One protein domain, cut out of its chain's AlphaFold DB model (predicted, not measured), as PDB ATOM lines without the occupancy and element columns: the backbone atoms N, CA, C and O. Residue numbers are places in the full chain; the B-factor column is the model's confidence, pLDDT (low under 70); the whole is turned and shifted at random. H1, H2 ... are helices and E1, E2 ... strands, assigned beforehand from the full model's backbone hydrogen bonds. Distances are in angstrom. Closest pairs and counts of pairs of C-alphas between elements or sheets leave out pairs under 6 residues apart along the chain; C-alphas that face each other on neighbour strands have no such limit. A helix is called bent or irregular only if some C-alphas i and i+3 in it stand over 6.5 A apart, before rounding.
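Overview. This is residues 489 to 590 of the 598 residues of an uncharacterized protein of Dictyobacter sp. Uno17 (UniProt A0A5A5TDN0). One long helix, H1, makes the length of the model; H2 and H3 form a second row along it, H5 slants from H2 to the first part of H1, and little H4 is near H3. The small hairpin of E1 and E2 points away from these helices. The printed part has 102 residues with five named helices and two strands, in the order H1 E1 E2 H2 H3 H4 H5; the class is mostly helix and the sheet, E1 - E2, is antiparallel. It is compact, with a radius of gyration of the C-alphas of 14.2 A, and spans 42 by 34 by 23 A.

Arrangement. Look first at the hairpin of E1, residues 531 to 533, and E2, residues 536 to 538, where N 531 and O 538 are within hydrogen-bond range at 3.0 A. E2 is apart from H1, residues 489 to 516. Residues 494 to 502 alone of H1 touch H2, residues 544 to 548; the closest C-alphas, of Ala 498 and Pro 544, are 4.4 A apart. H2 also touches H5, residues 576 to 590, closest at the C-alphas of Arg 545 and Ala 583, 5.1 A. H1 and H5 only just touch, with 3 pairs of C-alphas within 8 A, through residues 490 to 494 and 587 to 590 alone; the closest C-alphas are those of Thr 494 and Glu 587, 6.5 A, at a steep tilt of 41 degrees, opposite ways. H3, residues 551 to 560, is close to H1 but not clearly touching, its closest C-alphas being Phe 505 and Val 551, 7.9 A. H3 only just touches H4, residues 570 to 573, with 3 pairs within 8 A, closest at the C-alphas of Pro 552 and Thr 573, 6.2 A. Every O i to N i+4 pair is within hydrogen-bond range in H2, H3 and H5, and 20 of 24 in H1; H4 is too short for one.

Along the chain. Find C-alpha 489 at (-40.484, 51.961, 25.704); from there H1 runs 39.9 A to C-alpha 516, only just irregular, with C-alphas 509 and 512 6.51 A apart. H3 is 14.3 A long, and H5 runs 20.6 A to C-alpha 590 at (-48.643, 45.409, 22.083).

Size, cuts and confidence. The C-alphas farthest apart, of Arg 489 and Gly 562, are 42.0 A apart. The printed part has no cut. The link from H1 to E1, residues 517 to 530, is long. The mean pLDDT of the printed part is 77.0, and 19 residues are under 70, among them 517 to 523 and 536 to 540.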
ATOM      1  N   ARG A 489     -40.603  53.387  26.079       55.44
ATOM      2  CA  ARG A 489     -40.484  51.961  25.704       55.44
ATOM      3  C   ARG A 489     -41.605  51.495  24.768       55.44
ATOM      4  O   ARG A 489     -41.308  50.852  23.762       55.44
ATOM      5  N   ARG A 490     -42.870  51.851  25.035       56.91
ATOM      6  CA  ARG A 490     -44.005  51.540  24.140       56.91
ATOM      7  C   ARG A 490     -43.796  52.161  22.756       56.91
ATOM      8  O   ARG A 490     -43.880  51.462  21.751       56.91
ATOM      9  N   ASN A 491     -43.426  53.445  22.702       63.91
ATOM     10  CA  ASN A 491     -43.133  54.138  21.444       63.91
ATOM     11  C   ASN A 491     -41.957  53.524  20.665       63.91
ATOM     12  O   ASN A 491     -41.992  53.522  19.436       63.91
ATOM     13  N   GLN A 492     -40.930  52.997  21.339       72.44
ATOM     14  CA  GLN A 492     -39.847  52.272  20.671       72.44
ATOM     15  C   GLN A 492     -40.343  50.946  20.074       72.44
ATOM     16  O   GLN A 492     -40.116  50.698  18.891       72.44
ATOM     17  N   GLY A 493     -41.081  50.136  20.841       74.06
ATOM     18  CA  GLY A 493     -41.634  48.867  20.356       74.06
ATOM     19  C   GLY A 493     -42.546  49.034  19.133       74.06
ATOM     20  O   GLY A 493     -42.465  48.248  18.190       74.06
ATOM     21  N   THR A 494     -43.360  50.091  19.099       76.31
ATOM     22  CA  THR A 494     -44.208  50.424  17.942       76.31
ATOM     23  C   THR A 494     -43.389  50.805  16.701       76.31
ATOM     24  O   THR A 494     -43.729  50.364  15.602       76.31
ATOM     25  N   ARG A 495     -42.272  51.533  16.856       80.00
ATOM     26  CA  ARG A 495     -41.361  51.855  15.738       80.00
ATOM     27  C   ARG A 495     -40.623  50.628  15.213       80.00
ATOM     28  O   ARG A 495     -40.568  50.443  14.004       80.00
ATOM     29  N   GLU A 496     -40.111  49.770  16.096       77.81
ATOM     30  CA  GLU A 496     -39.451  48.515  15.701       77.81
ATOM     31  C   GLU A 496     -40.408  47.611  14.905       77.81
ATOM     32  O   GLU A 496     -40.031  47.057  13.874       77.81
ATOM     33  N   ARG A 497     -41.679  47.521  15.325       78.56
ATOM     34  CA  ARG A 497     -42.737  46.809  14.587       78.56
ATOM     35  C   ARG A 497     -43.031  47.440  13.223       78.56
ATOM     36  O   ARG A 497     -43.198  46.709  12.250       78.56
ATOM     37  N   ALA A 498     -43.074  48.771  13.138       80.75
ATOM     38  CA  ALA A 498     -43.269  49.487  11.879       80.75
ATOM     39  C   ALA A 498     -42.102  49.262  10.902       80.75
ATOM     40  O   ALA A 498     -42.335  48.988   9.728       80.75
ATOM     41  N   ASP A 499     -40.856  49.305  11.383       80.50
ATOM     42  CA  ASP A 499     -39.669  48.998  10.578       80.50
ATOM     43  C   ASP A 499     -39.701  47.564  10.036       80.50
ATOM     44  O   ASP A 499     -39.533  47.378   8.833       80.50
ATOM     45  N   ILE A 500     -39.989  46.569  10.886       79.31
ATOM     46  CA  ILE A 500     -40.109  45.159  10.473       79.31
ATOM     47  C   ILE A 500     -41.180  44.993   9.387       79.31
ATOM     48  O   ILE A 500     -40.934  44.333   8.379       79.31
ATOM     49  N   LEU A 501     -42.352  45.611   9.557       81.06
ATOM     50  CA  LEU A 501     -43.456  45.509   8.599       81.06
ATOM     51  C   LEU A 501     -43.131  46.208   7.266       81.06
ATOM     52  O   LEU A 501     -43.405  45.675   6.191       81.06
ATOM     53  N   ARG A 502     -42.486  47.377   7.328       86.06
ATOM     54  CA  ARG A 502     -42.008  48.136   6.164       86.06
ATOM     55  C   ARG A 502     -40.950  47.348   5.387       86.06
ATOM     56  O   ARG A 502     -41.014  47.274   4.161       86.06
ATOM     57  N   ASP A 503     -39.999  46.736   6.089       81.88
ATOM     58  CA  ASP A 503     -38.951  45.913   5.484       81.88
ATOM     59  C   ASP A 503     -39.498  44.573   4.957       81.88
ATOM     60  O   ASP A 503     -38.993  44.088   3.942       81.88
ATOM     61  N   TYR A 504     -40.571  44.028   5.546       84.00
ATOM     62  CA  TYR A 504     -41.307  42.881   5.006       84.00
ATOM     63  C   TYR A 504     -41.937  43.198   3.643       84.00
ATOM     64  O   TYR A 504     -41.597  42.541   2.659       84.00
ATOM     65  N   PHE A 505     -42.774  44.240   3.529       81.94
ATOM     66  CA  PHE A 505     -43.384  44.605   2.239       81.94
ATOM     67  C   PHE A 505     -42.336  44.943   1.174       81.94
ATOM     68  O   PHE A 505     -42.400  44.431   0.053       81.94
ATOM     69  N   ASN A 506     -41.318  45.724   1.544       85.50
ATOM     70  CA  ASN A 506     -40.246  46.092   0.627       85.50
ATOM     71  C   ASN A 506     -39.458  44.869   0.112       85.50
ATOM     72  O   ASN A 506     -39.173  44.816  -1.084       85.50
ATOM     73  N   ASN A 507     -39.128  43.875   0.952       79.94
ATOM     74  CA  ASN A 507     -38.296  42.734   0.534       79.94
ATOM     75  C   ASN A 507     -39.068  41.500   0.035       79.94
ATOM     76  O   ASN A 507     -38.517  40.775  -0.790       79.94
ATOM     77  N   HIS A 508     -40.301  41.253   0.491       77.50
ATOM     78  CA  HIS A 508     -41.089  40.073   0.095       77.50
ATOM     79  C   HIS A 508     -42.117  40.359  -1.004       77.50
ATOM     80  O   HIS A 508     -42.347  39.490  -1.841       77.50
ATOM     81  N   HIS A 509     -42.707  41.558  -1.043       78.62
ATOM     82  CA  HIS A 509     -43.736  41.890  -2.035       78.62
ATOM     83  C   HIS A 509     -43.208  42.757  -3.181       78.62
ATOM     84  O   HIS A 509     -43.570  42.509  -4.324       78.62
ATOM     85  N   PHE A 510     -42.346  43.745  -2.918       82.50
ATOM     86  CA  PHE A 510     -41.897  44.686  -3.957       82.50
ATOM     87  C   PHE A 510     -40.604  44.243  -4.660       82.50
ATOM     88  O   PHE A 510     -40.597  44.017  -5.871       82.50
ATOM     89  N   ARG A 511     -39.514  44.044  -3.909       78.75
ATOM     90  CA  ARG A 511     -38.187  43.706  -4.459       78.75
ATOM     91  C   ARG A 511     -38.142  42.457  -5.361       78.75
ATOM     92  O   ARG A 511     -37.425  42.510  -6.361       78.75
ATOM     93  N   PRO A 512     -38.875  41.354  -5.096       75.50
ATOM     94  CA  PRO A 512     -38.843  40.177  -5.971       75.50
ATOM     95  C   PRO A 512     -39.480  40.425  -7.344       75.50
ATOM     96  O   PRO A 512     -39.155  39.726  -8.300       75.50
ATOM     97  N   LEU A 513     -40.360  41.423  -7.462       71.50
ATOM     98  CA  LEU A 513     -40.999  41.797  -8.724       71.50
ATOM     99  C   LEU A 513     -40.092  42.695  -9.562       71.50
ATOM    100  O   LEU A 513     -39.954  42.462 -10.759       71.50
ATOM    101  N   ASP A 514     -39.414  43.660  -8.932       75.00
ATOM    102  CA  ASP A 514     -38.385  44.465  -9.601       75.00
ATOM    103  C   ASP A 514     -37.275  43.572 -10.186       75.00
ATOM    104  O   ASP A 514     -36.790  43.827 -11.286       75.00
ATOM    105  N   LEU A 515     -36.895  42.508  -9.462       72.75
ATOM    106  CA  LEU A 515     -35.941  41.495  -9.930       72.75
ATOM    107  C   LEU A 515     -36.488  40.694 -11.122       72.75
ATOM    108  O   LEU A 515     -35.776  40.534 -12.110       72.75
ATOM    109  N   LYS A 516     -37.751  40.239 -11.074       71.81
ATOM    110  CA  LYS A 516     -38.408  39.550 -12.204       71.81
ATOM    111  C   LYS A 516     -38.531  40.423 -13.459       71.81
ATOM    112  O   LYS A 516     -38.513  39.884 -14.556       71.81
ATOM    113  N   GLN A 517     -38.638  41.743 -13.306       67.44
ATOM    114  CA  GLN A 517     -38.671  42.707 -14.414       67.44
ATOM    115  C   GLN A 517     -37.291  43.293 -14.775       67.44
ATOM    116  O   GLN A 517     -37.214  44.258 -15.530       67.44
ATOM    117  N   GLY A 518     -36.191  42.745 -14.242       61.06
ATOM    118  CA  GLY A 518     -34.828  43.151 -14.604       61.06
ATOM    119  C   GLY A 518     -34.399  44.555 -14.150       61.06
ATOM    120  O   GLY A 518     -33.320  45.004 -14.525       61.06
ATOM    121  N   THR A 519     -35.194  45.253 -13.328       61.09
ATOM    122  CA  THR A 519     -34.926  46.638 -12.889       61.09
ATOM    123  C   THR A 519     -34.971  46.793 -11.359       61.09
ATOM    124  O   THR A 519     -35.839  47.506 -10.841       61.09
ATOM    125  N   PRO A 520     -34.064  46.141 -10.602       53.28
ATOM    126  CA  PRO A 520     -34.037  46.186  -9.138       53.28
ATOM    127  C   PRO A 520     -33.840  47.598  -8.557       53.28
ATOM    128  O   PRO A 520     -32.760  48.177  -8.648       53.28
ATOM    129  N   GLY A 521     -34.849  48.103  -7.838       54.97
ATOM    130  CA  GLY A 521     -34.651  49.054  -6.737       54.97
ATOM    131  C   GLY A 521     -34.622  50.551  -7.067       54.97
ATOM    132  O   GLY A 521     -34.502  51.344  -6.136       54.97
ATOM    133  N   THR A 522     -34.735  50.959  -8.336       57.84
ATOM    134  CA  THR A 522     -34.677  52.388  -8.731       57.84
ATOM    135  C   THR A 522     -35.859  52.878  -9.567       57.84
ATOM    136  O   THR A 522     -36.274  54.021  -9.387       57.84
ATOM    137  N   LYS A 523     -36.424  52.048 -10.459       68.00
ATOM    138  CA  LYS A 523     -37.546  52.447 -11.335       68.00
ATOM    139  C   LYS A 523     -38.875  52.562 -10.581       68.00
ATOM    140  O   LYS A 523     -39.675  53.446 -10.874       68.00
ATOM    141  N   TYR A 524     -39.120  51.660  -9.633       75.56
ATOM    142  CA  TYR A 524     -40.417  51.506  -8.975       75.56
ATOM    143  C   TYR A 524     -40.366  51.950  -7.508       75.56
ATOM    144  O   TYR A 524     -39.364  51.704  -6.833       75.56
ATOM    145  N   PRO A 525     -41.425  52.590  -6.979       80.94
ATOM    146  CA  PRO A 525     -41.397  53.150  -5.635       80.94
ATOM    147  C   PRO A 525     -41.436  52.061  -4.544       80.94
ATOM    148  O   PRO A 525     -41.839  50.919  -4.776       80.94
ATOM    149  N   TYR A 526     -40.994  52.425  -3.341       85.19
ATOM    150  CA  TYR A 526     -40.944  51.585  -2.136       85.19
ATOM    151  C   TYR A 526     -41.466  52.381  -0.937       85.19
ATOM    152  O   TYR A 526     -41.380  53.610  -0.949       85.19
ATOM    153  N   ILE A 527     -41.939  51.715   0.125       84.25
ATOM    154  CA  ILE A 527     -42.369  52.411   1.350       84.25
ATOM    155  C   ILE A 527     -41.118  52.953   2.058       84.25
ATOM    156  O   ILE A 527     -40.305  52.161   2.558       84.25
ATOM    157  N   PRO A 528     -40.920  54.284   2.106       82.19
ATOM    158  CA  PRO A 528     -39.716  54.864   2.672       82.19
ATOM    159  C   PRO A 528     -39.837  54.916   4.197       82.19
ATOM    160  O   PRO A 528     -40.931  54.958   4.748       82.19
ATOM    161  N   LYS A 529     -38.714  54.994   4.916       77.00
ATOM    162  CA  LYS A 529     -38.750  55.288   6.362       77.00
ATOM    163  C   LYS A 529     -39.082  56.762   6.667       77.00
ATOM    164  O   LYS A 529     -39.543  57.097   7.754       77.00
ATOM    165  N   TRP A 530     -38.869  57.646   5.691       74.62
ATOM    166  CA  TRP A 530     -38.973  59.098   5.835       74.62
ATOM    167  C   TRP A 530     -39.801  59.693   4.695       74.62
ATOM    168  O   TRP A 530     -39.560  59.363   3.534       74.62
ATOM    169  N   ARG A 531     -40.692  60.635   5.005       71.69
ATOM    170  CA  ARG A 531     -41.296  61.546   4.019       71.69
ATOM    171  C   ARG A 531     -40.685  62.942   4.174       71.69
ATOM    172  O   ARG A 531     -40.142  63.290   5.225       71.69
ATOM    173  N   ARG A 532     -40.714  63.743   3.105       67.06
ATOM    174  CA  ARG A 532     -40.307  65.157   3.148       67.06
ATOM    175  C   ARG A 532     -41.533  66.018   3.439       67.06
ATOM    176  O   ARG A 532     -42.428  66.096   2.605       67.06
ATOM    177  N   LYS A 533     -41.554  66.696   4.588       70.19
ATOM    178  CA  LYS A 533     -42.638  67.603   4.994       70.19
ATOM    179  C   LYS A 533     -42.054  68.994   5.219       70.19
ATOM    180  O   LYS A 533     -41.235  69.177   6.112       70.19
ATOM    181  N   LYS A 534     -42.439  69.959   4.370       74.56
ATOM    182  CA  LYS A 534     -41.871  71.326   4.329       74.56
ATOM    183  C   LYS A 534     -40.325  71.331   4.312       74.56
ATOM    184  O   LYS A 534     -39.682  71.945   5.153       74.56
ATOM    185  N   GLY A 535     -39.725  70.584   3.381       71.69
ATOM    186  CA  GLY A 535     -38.264  70.475   3.206       71.69
ATOM    187  C   GLY A 535     -37.554  69.522   4.181       71.69
ATOM    188  O   GLY A 535     -36.660  68.782   3.763       71.69
ATOM    189  N   ALA A 536     -37.985  69.462   5.444       67.62
ATOM    190  CA  ALA A 536     -37.431  68.553   6.447       67.62
ATOM    191  C   ALA A 536     -37.753  67.075   6.146       67.62
ATOM    192  O   ALA A 536     -38.844  66.745   5.674       67.62
ATOM    193  N   ARG A 537     -36.821  66.163   6.466       61.81
ATOM    194  CA  ARG A 537     -37.114  64.719   6.556       61.81
ATOM    195  C   ARG A 537     -37.828  64.449   7.880       61.81
ATOM    196  O   ARG A 537     -37.267  64.715   8.938       61.81
ATOM    197  N   VAL A 538     -39.032  63.889   7.814       69.50
ATOM    198  CA  VAL A 538     -39.826  63.487   8.980       69.50
ATOM    199  C   VAL A 538     -40.049  61.975   8.929       69.50
ATOM    200  O   VAL A 538     -40.320  61.404   7.872       69.50
ATOM    201  N   GLU A 539     -39.889  61.317  10.075       66.31
ATOM    202  CA  GLU A 539     -40.155  59.886  10.244       66.31
ATOM    203  C   GLU A 539     -41.677  59.693  10.352       66.31
ATOM    204  O   GLU A 539     -42.254  59.789  11.435       66.31
ATOM    205  N   GLU A 540     -42.339  59.544   9.204       68.38
ATOM    206  CA  GLU A 540     -43.807  59.558   9.096       68.38
ATOM    207  C   GLU A 540     -44.414  58.173   9.393       68.38
ATOM    208  O   GLU A 540     -45.463  58.066  10.022       68.38
ATOM    209  N   PHE A 541     -43.694  57.098   9.060       70.25
ATOM    210  CA  PHE A 541     -44.138  55.704   9.195       70.25
ATOM    211  C   PHE A 541     -43.689  55.066  10.515       70.25
ATOM    212  O   PHE A 541     -43.058  54.013  10.547       70.25
ATOM    213  N   ARG A 542     -43.989  55.742  11.630       76.31
ATOM    214  CA  ARG A 542     -43.584  55.322  12.987       76.31
ATOM    215  C   ARG A 542     -44.429  54.203  13.599       76.31
ATOM    216  O   ARG A 542     -44.100  53.762  14.699       76.31
ATOM    217  N   THR A 543     -45.504  53.770  12.938       82.06
ATOM    218  CA  THR A 543     -46.436  52.761  13.463       82.06
ATOM    219  C   THR A 543     -46.861  51.762  12.371       82.06
ATOM    220  O   THR A 543     -46.898  52.139  11.195       82.06
ATOM    221  N   PRO A 544     -47.175  50.495  12.715       81.19
ATOM    222  CA  PRO A 544     -47.705  49.500  11.779       81.19
ATOM    223  C   PRO A 544     -48.879  49.992  10.923       81.19
ATOM    224  O   PRO A 544     -48.867  49.803   9.710       81.19
ATOM    225  N   ARG A 545     -49.856  50.687  11.518       82.88
ATOM    226  CA  ARG A 545     -51.014  51.268  10.825       82.88
ATOM    227  C   ARG A 545     -50.598  52.295   9.772       82.88
ATOM    228  O   ARG A 545     -51.147  52.291   8.674       82.88
ATOM    229  N   ALA A 546     -49.612  53.142  10.076       84.12
ATOM    230  CA  ALA A 546     -49.081  54.105   9.114       84.12
ATOM    231  C   ALA A 546     -48.381  53.411   7.930       84.12
ATOM    232  O   ALA A 546     -48.499  53.877   6.800       84.12
ATOM    233  N   VAL A 547     -47.684  52.293   8.173       85.06
ATOM    234  CA  VAL A 547     -47.073  51.474   7.112       85.06
ATOM    235  C   VAL A 547     -48.147  50.826   6.236       85.06
ATOM    236  O   VAL A 547     -48.076  50.964   5.018       85.06
ATOM    237  N   LEU A 548     -49.153  50.170   6.831       84.56
ATOM    238  CA  LEU A 548     -50.225  49.510   6.073       84.56
ATOM    239  C   LEU A 548     -51.012  50.492   5.209       84.56
ATOM    240  O   LEU A 548     -51.187  50.224   4.027       84.56
ATOM    241  N   GLY A 549     -51.385  51.659   5.742       82.81
ATOM    242  CA  GLY A 549     -52.089  52.690   4.972       82.81
ATOM    243  C   GLY A 549     -51.273  53.287   3.817       82.81
ATOM    244  O   GLY A 549     -51.814  54.045   3.019       82.81
ATOM    245  N   GLU A 550     -49.976  52.988   3.689       87.19
ATOM    246  CA  GLU A 550     -49.159  53.347   2.519       87.19
ATOM    247  C   GLU A 550     -49.025  52.185   1.514       87.19
ATOM    248  O   GLU A 550     -48.701  52.434   0.353       87.19
ATOM    249  N   VAL A 551     -49.323  50.935   1.903       85.62
ATOM    250  CA  VAL A 551     -49.230  49.757   1.018       85.62
ATOM    251  C   VAL A 551     -50.162  49.877  -0.201       85.62
ATOM    252  O   VAL A 551     -49.638  49.757  -1.310       85.62
ATOM    253  N   PRO A 552     -51.475  50.194  -0.086       83.94
ATOM    254  CA  PRO A 552     -52.343  50.383  -1.255       83.94
ATOM    255  C   PRO A 552     -51.834  51.470  -2.208       83.94
ATOM    256  O   PRO A 552     -51.793  51.266  -3.422       83.94
ATOM    257  N   LYS A 553     -51.350  52.597  -1.661       86.75
ATOM    258  CA  LYS A 553     -50.779  53.697  -2.455       86.75
ATOM    259  C   LYS A 553     -49.510  53.266  -3.196       86.75
ATOM    260  O   LYS A 553     -49.305  53.654  -4.342       86.75
ATOM    261  N   MET A 554     -48.676  52.447  -2.555       87.81
ATOM    262  CA  MET A 554     -47.445  51.912  -3.139       87.81
ATOM    263  C   MET A 554     -47.722  50.899  -4.254       87.81
ATOM    264  O   MET A 554     -47.032  50.900  -5.272       87.81
ATOM    265  N   LEU A 555     -48.749  50.060  -4.086       86.50
ATOM    266  CA  LEU A 555     -49.236  49.163  -5.134       86.50
ATOM    267  C   LEU A 555     -49.767  49.967  -6.327       86.50
ATOM    268  O   LEU A 555     -49.384  49.685  -7.460       86.50
ATOM    269  N   GLN A 556     -50.592  50.991  -6.089       86.00
ATOM    270  CA  GLN A 556     -51.149  51.797  -7.175       86.00
ATOM    271  C   GLN A 556     -50.057  52.554  -7.941       86.00
ATOM    272  O   GLN A 556     -49.943  52.364  -9.147       86.00
ATOM    273  N   ALA A 557     -49.155  53.256  -7.248       85.88
ATOM    274  CA  ALA A 557     -48.040  53.965  -7.881       85.88
ATOM    275  C   ALA A 557     -47.086  53.043  -8.677       85.88
ATOM    276  O   ALA A 557     -46.361  53.507  -9.555       85.88
ATOM    277  N   ARG A 558     -47.076  51.731  -8.397       87.62
ATOM    278  CA  ARG A 558     -46.379  50.727  -9.217       87.62
ATOM    279  C   ARG A 558     -47.156  50.371 -10.488       87.62
ATOM    280  O   ARG A 558     -46.536  50.287 -11.545       87.62
ATOM    281  N   ARG A 559     -48.485  50.225 -10.418       86.62
ATOM    282  CA  ARG A 559     -49.350  50.042 -11.604       86.62
ATOM    283  C   ARG A 559     -49.252  51.254 -12.531       86.62
ATOM    284  O   ARG A 559     -49.013  51.082 -13.721       86.62
ATOM    285  N   ASP A 560     -49.326  52.457 -11.965       85.56
ATOM    286  CA  ASP A 560     -49.213  53.733 -12.687       85.56
ATOM    287  C   ASP A 560     -47.844  53.884 -13.384       85.56
ATOM    288  O   ASP A 560     -47.742  54.477 -14.455       85.56
ATOM    289  N   ALA A 561     -46.785  53.288 -12.817       84.00
ATOM    290  CA  ALA A 561     -45.446  53.210 -13.410       84.00
ATOM    291  C   ALA A 561     -45.280  52.088 -14.468       84.00
ATOM    292  O   ALA A 561     -44.154  51.798 -14.891       84.00
ATOM    293  N   GLY A 562     -46.372  51.437 -14.883       85.31
ATOM    294  CA  GLY A 562     -46.380  50.369 -15.888       85.31
ATOM    295  C   GLY A 562     -45.921  49.001 -15.374       85.31
ATOM    296  O   GLY A 562     -45.454  48.178 -16.160       85.31
ATOM    297  N   MET A 563     -45.994  48.736 -14.065       83.19
ATOM    298  CA  MET A 563     -45.620  47.433 -13.510       83.19
ATOM    299  C   MET A 563     -46.772  46.423 -13.645       83.19
ATOM    300  O   MET A 563     -47.694  46.402 -12.836       83.19
ATOM    301  N   GLU A 564     -46.689  45.546 -14.645       76.38
ATOM    302  CA  GLU A 564     -47.711  44.527 -14.956       76.38
ATOM    303  C   GLU A 564     -48.057  43.600 -13.776       76.38
ATOM    304  O   GLU A 564     -49.219  43.300 -13.524       76.38
ATOM    305  N   ASN A 565     -47.045  43.148 -13.027       81.50
ATOM    306  CA  ASN A 565     -47.171  42.069 -12.041       81.50
ATOM    307  C   ASN A 565     -47.316  42.570 -10.587       81.50
ATOM    308  O   ASN A 565     -46.758  41.983  -9.659       81.50
ATOM    309  N   VAL A 566     -48.036  43.677 -10.366       82.81
ATOM    310  CA  VAL A 566     -48.277  44.220  -9.013       82.81
ATOM    311  C   VAL A 566     -49.214  43.307  -8.205       82.81
ATOM    312  O   VAL A 566     -50.282  42.952  -8.708       82.81
ATOM    313  N   PRO A 567     -48.906  42.976  -6.932       77.50
ATOM    314  CA  PRO A 567     -49.746  42.095  -6.133       77.50
ATOM    315  C   PRO A 567     -51.141  42.681  -5.893       77.50
ATOM    316  O   PRO A 567     -51.295  43.851  -5.526       77.50
ATOM    317  N   LYS A 568     -52.167  41.840  -6.021       77.62
ATOM    318  CA  LYS A 568     -53.490  42.106  -5.449       77.62
ATOM    319  C   LYS A 568     -53.460  41.673  -3.983       77.62
ATOM    320  O   LYS A 568     -53.735  40.520  -3.673       77.62
ATOM    321  N   LEU A 569     -53.063  42.578  -3.089       75.44
ATOM    322  CA  LEU A 569     -53.155  42.354  -1.643       75.44
ATOM    323  C   LEU A 569     -54.594  42.635  -1.191       75.44
ATOM    324  O   LEU A 569     -54.846  43.631  -0.525       75.44
ATOM    325  N   THR A 570     -55.526  41.775  -1.602       73.88
ATOM    326  CA  THR A 570     -56.981  41.909  -1.388       73.88
ATOM    327  C   THR A 570     -57.336  42.181   0.074       73.88
ATOM    328  O   THR A 570     -58.025  43.145   0.385       73.88
ATOM    329  N   TYR A 571     -56.720  41.440   0.998       68.38
ATOM    330  CA  TYR A 571     -56.806  41.629   2.455       68.38
ATOM    331  C   TYR A 571     -56.340  43.012   2.982       68.38
ATOM    332  O   TYR A 571     -56.475  43.292   4.171       68.38
ATOM    333  N   LEU A 572     -55.770  43.866   2.124       69.31
ATOM    334  CA  LEU A 572     -55.369  45.252   2.396       69.31
ATOM    335  C   LEU A 572     -56.023  46.284   1.461       69.31
ATOM    336  O   LEU A 572     -55.903  47.476   1.734       69.31
ATOM    337  N   THR A 573     -56.662  45.867   0.363       65.75
ATOM    338  CA  THR A 573     -57.279  46.767  -0.632       65.75
ATOM    339  C   THR A 573     -58.797  46.693  -0.672       65.75
ATOM    340  O   THR A 573     -59.432  47.668  -1.062       65.75
ATOM    341  N   ASP A 574     -59.368  45.564  -0.266       77.25
ATOM    342  CA  ASP A 574     -60.798  45.279  -0.377       77.25
ATOM    343  C   ASP A 574     -61.501  45.591   0.960       77.25
ATOM    344  O   ASP A 574     -62.662  45.987   0.983       77.25
ATOM    345  N   ASP A 575     -60.755  45.494   2.070       80.56
ATOM    346  CA  ASP A 575     -61.145  45.949   3.410       80.56
ATOM    347  C   ASP A 575     -59.946  46.612   4.130       80.56
ATOM    348  O   ASP A 575     -59.416  46.131   5.139       80.56
ATOM    349  N   GLU A 576     -59.474  47.738   3.573       78.25
ATOM    350  CA  GLU A 576     -58.411  48.553   4.188       78.25
ATOM    351  C   GLU A 576     -58.802  48.983   5.617       78.25
ATOM    352  O   GLU A 576     -57.946  49.054   6.503       78.25
ATOM    353  N   GLU A 577     -60.091  49.224   5.891       80.25
ATOM    354  CA  GLU A 577     -60.525  49.690   7.207       80.25
ATOM    355  C   GLU A 577     -60.350  48.615   8.287       80.25
ATOM    356  O   GLU A 577     -59.773  48.913   9.334       80.25
ATOM    357  N   LYS A 578     -60.742  47.357   8.035       82.31
ATOM    358  CA  LYS A 578     -60.486  46.220   8.939       82.31
ATOM    359  C   LYS A 578     -58.994  46.002   9.160       82.31
ATOM    360  O   LYS A 578     -58.581  45.830  10.309       82.31
ATOM    361  N   ALA A 579     -58.169  46.089   8.116       76.44
ATOM    362  CA  ALA A 579     -56.717  45.962   8.246       76.44
ATOM    363  C   ALA A 579     -56.107  47.085   9.117       76.44
ATOM    364  O   ALA A 579     -55.327  46.820  10.037       76.44
ATOM    365  N   LEU A 580     -56.515  48.342   8.906       81.62
ATOM    366  CA  LEU A 580     -56.098  49.483   9.732       81.62
ATOM    367  C   LEU A 580     -56.645  49.403  11.170       81.62
ATOM    368  O   LEU A 580     -55.968  49.838  12.108       81.62
ATOM    369  N   ARG A 581     -57.843  48.839  11.361       83.56
ATOM    370  CA  ARG A 581     -58.493  48.611  12.662       83.56
ATOM    371  C   ARG A 581     -57.757  47.530  13.463       83.56
ATOM    372  O   ARG A 581     -57.445  47.764  14.630       83.56
ATOM    373  N   LYS A 582     -57.376  46.413  12.831       81.38
ATOM    374  CA  LYS A 582     -56.519  45.370  13.426       81.38
ATOM    375  C   LYS A 582     -55.119  45.883  13.748       81.38
ATOM    376  O   LYS A 582     -54.626  45.662  14.852       81.38
ATOM    377  N   ALA A 583     -54.507  46.672  12.863       80.19
ATOM    378  CA  ALA A 583     -53.230  47.320  13.159       80.19
ATOM    379  C   ALA A 583     -53.316  48.269  14.369       80.19
ATOM    380  O   ALA A 583     -52.425  48.254  15.216       80.19
ATOM    381  N   ALA A 584     -54.407  49.034  14.511       81.19
ATOM    382  CA  ALA A 584     -54.647  49.868  15.691       81.19
ATOM    383  C   ALA A 584     -54.848  49.041  16.980       81.19
ATOM    384  O   ALA A 584     -54.395  49.444  18.053       81.19
ATOM    385  N   GLN A 585     -55.492  47.870  16.898       81.69
ATOM    386  CA  GLN A 585     -55.596  46.932  18.023       81.69
ATOM    387  C   GLN A 585     -54.221  46.362  18.408       81.69
ATOM    388  O   GLN A 585     -53.865  46.399  19.585       81.69
ATOM    389  N   PHE A 586     -53.412  45.929  17.437       79.25
ATOM    390  CA  PHE A 586     -52.043  45.437  17.645       79.25
ATOM    391  C   PHE A 586     -51.099  46.509  18.221       79.25
ATOM    392  O   PHE A 586     -50.265  46.211  19.079       79.25
ATOM    393  N   GLU A 587     -51.251  47.767  17.800       80.19
ATOM    394  CA  GLU A 587     -50.564  48.927  18.383       80.19
ATOM    395  C   GLU A 587     -50.976  49.173  19.841       80.19
ATOM    396  O   GLU A 587     -50.113  49.399  20.690       80.19
ATOM    397  N   LYS A 588     -52.278  49.096  20.149       80.25
ATOM    398  CA  LYS A 588     -52.820  49.333  21.497       80.25
ATOM    399  C   LYS A 588     -52.497  48.203  22.481       80.25
ATOM    400  O   LYS A 588     -52.204  48.477  23.642       80.25
ATOM    401  N   GLN A 589     -52.572  46.948  22.037       78.75
ATOM    402  CA  GLN A 589     -52.399  45.752  22.871       78.75
ATOM    403  C   GLN A 589     -50.939  45.269  22.940       78.75
ATOM    404  O   GLN A 589     -50.570  44.527  23.849       78.75
ATOM    405  N   GLY A 590     -50.072  45.696  22.016       80.75
ATOM    406  CA  GLY A 590     -48.643  45.409  22.083       80.75
ATOM    407  C   GLY A 590     -48.352  43.908  22.006       80.75
ATOM    408  O   GLY A 590     -48.579  43.280  20.972       80.75
TER     409      GLY A 590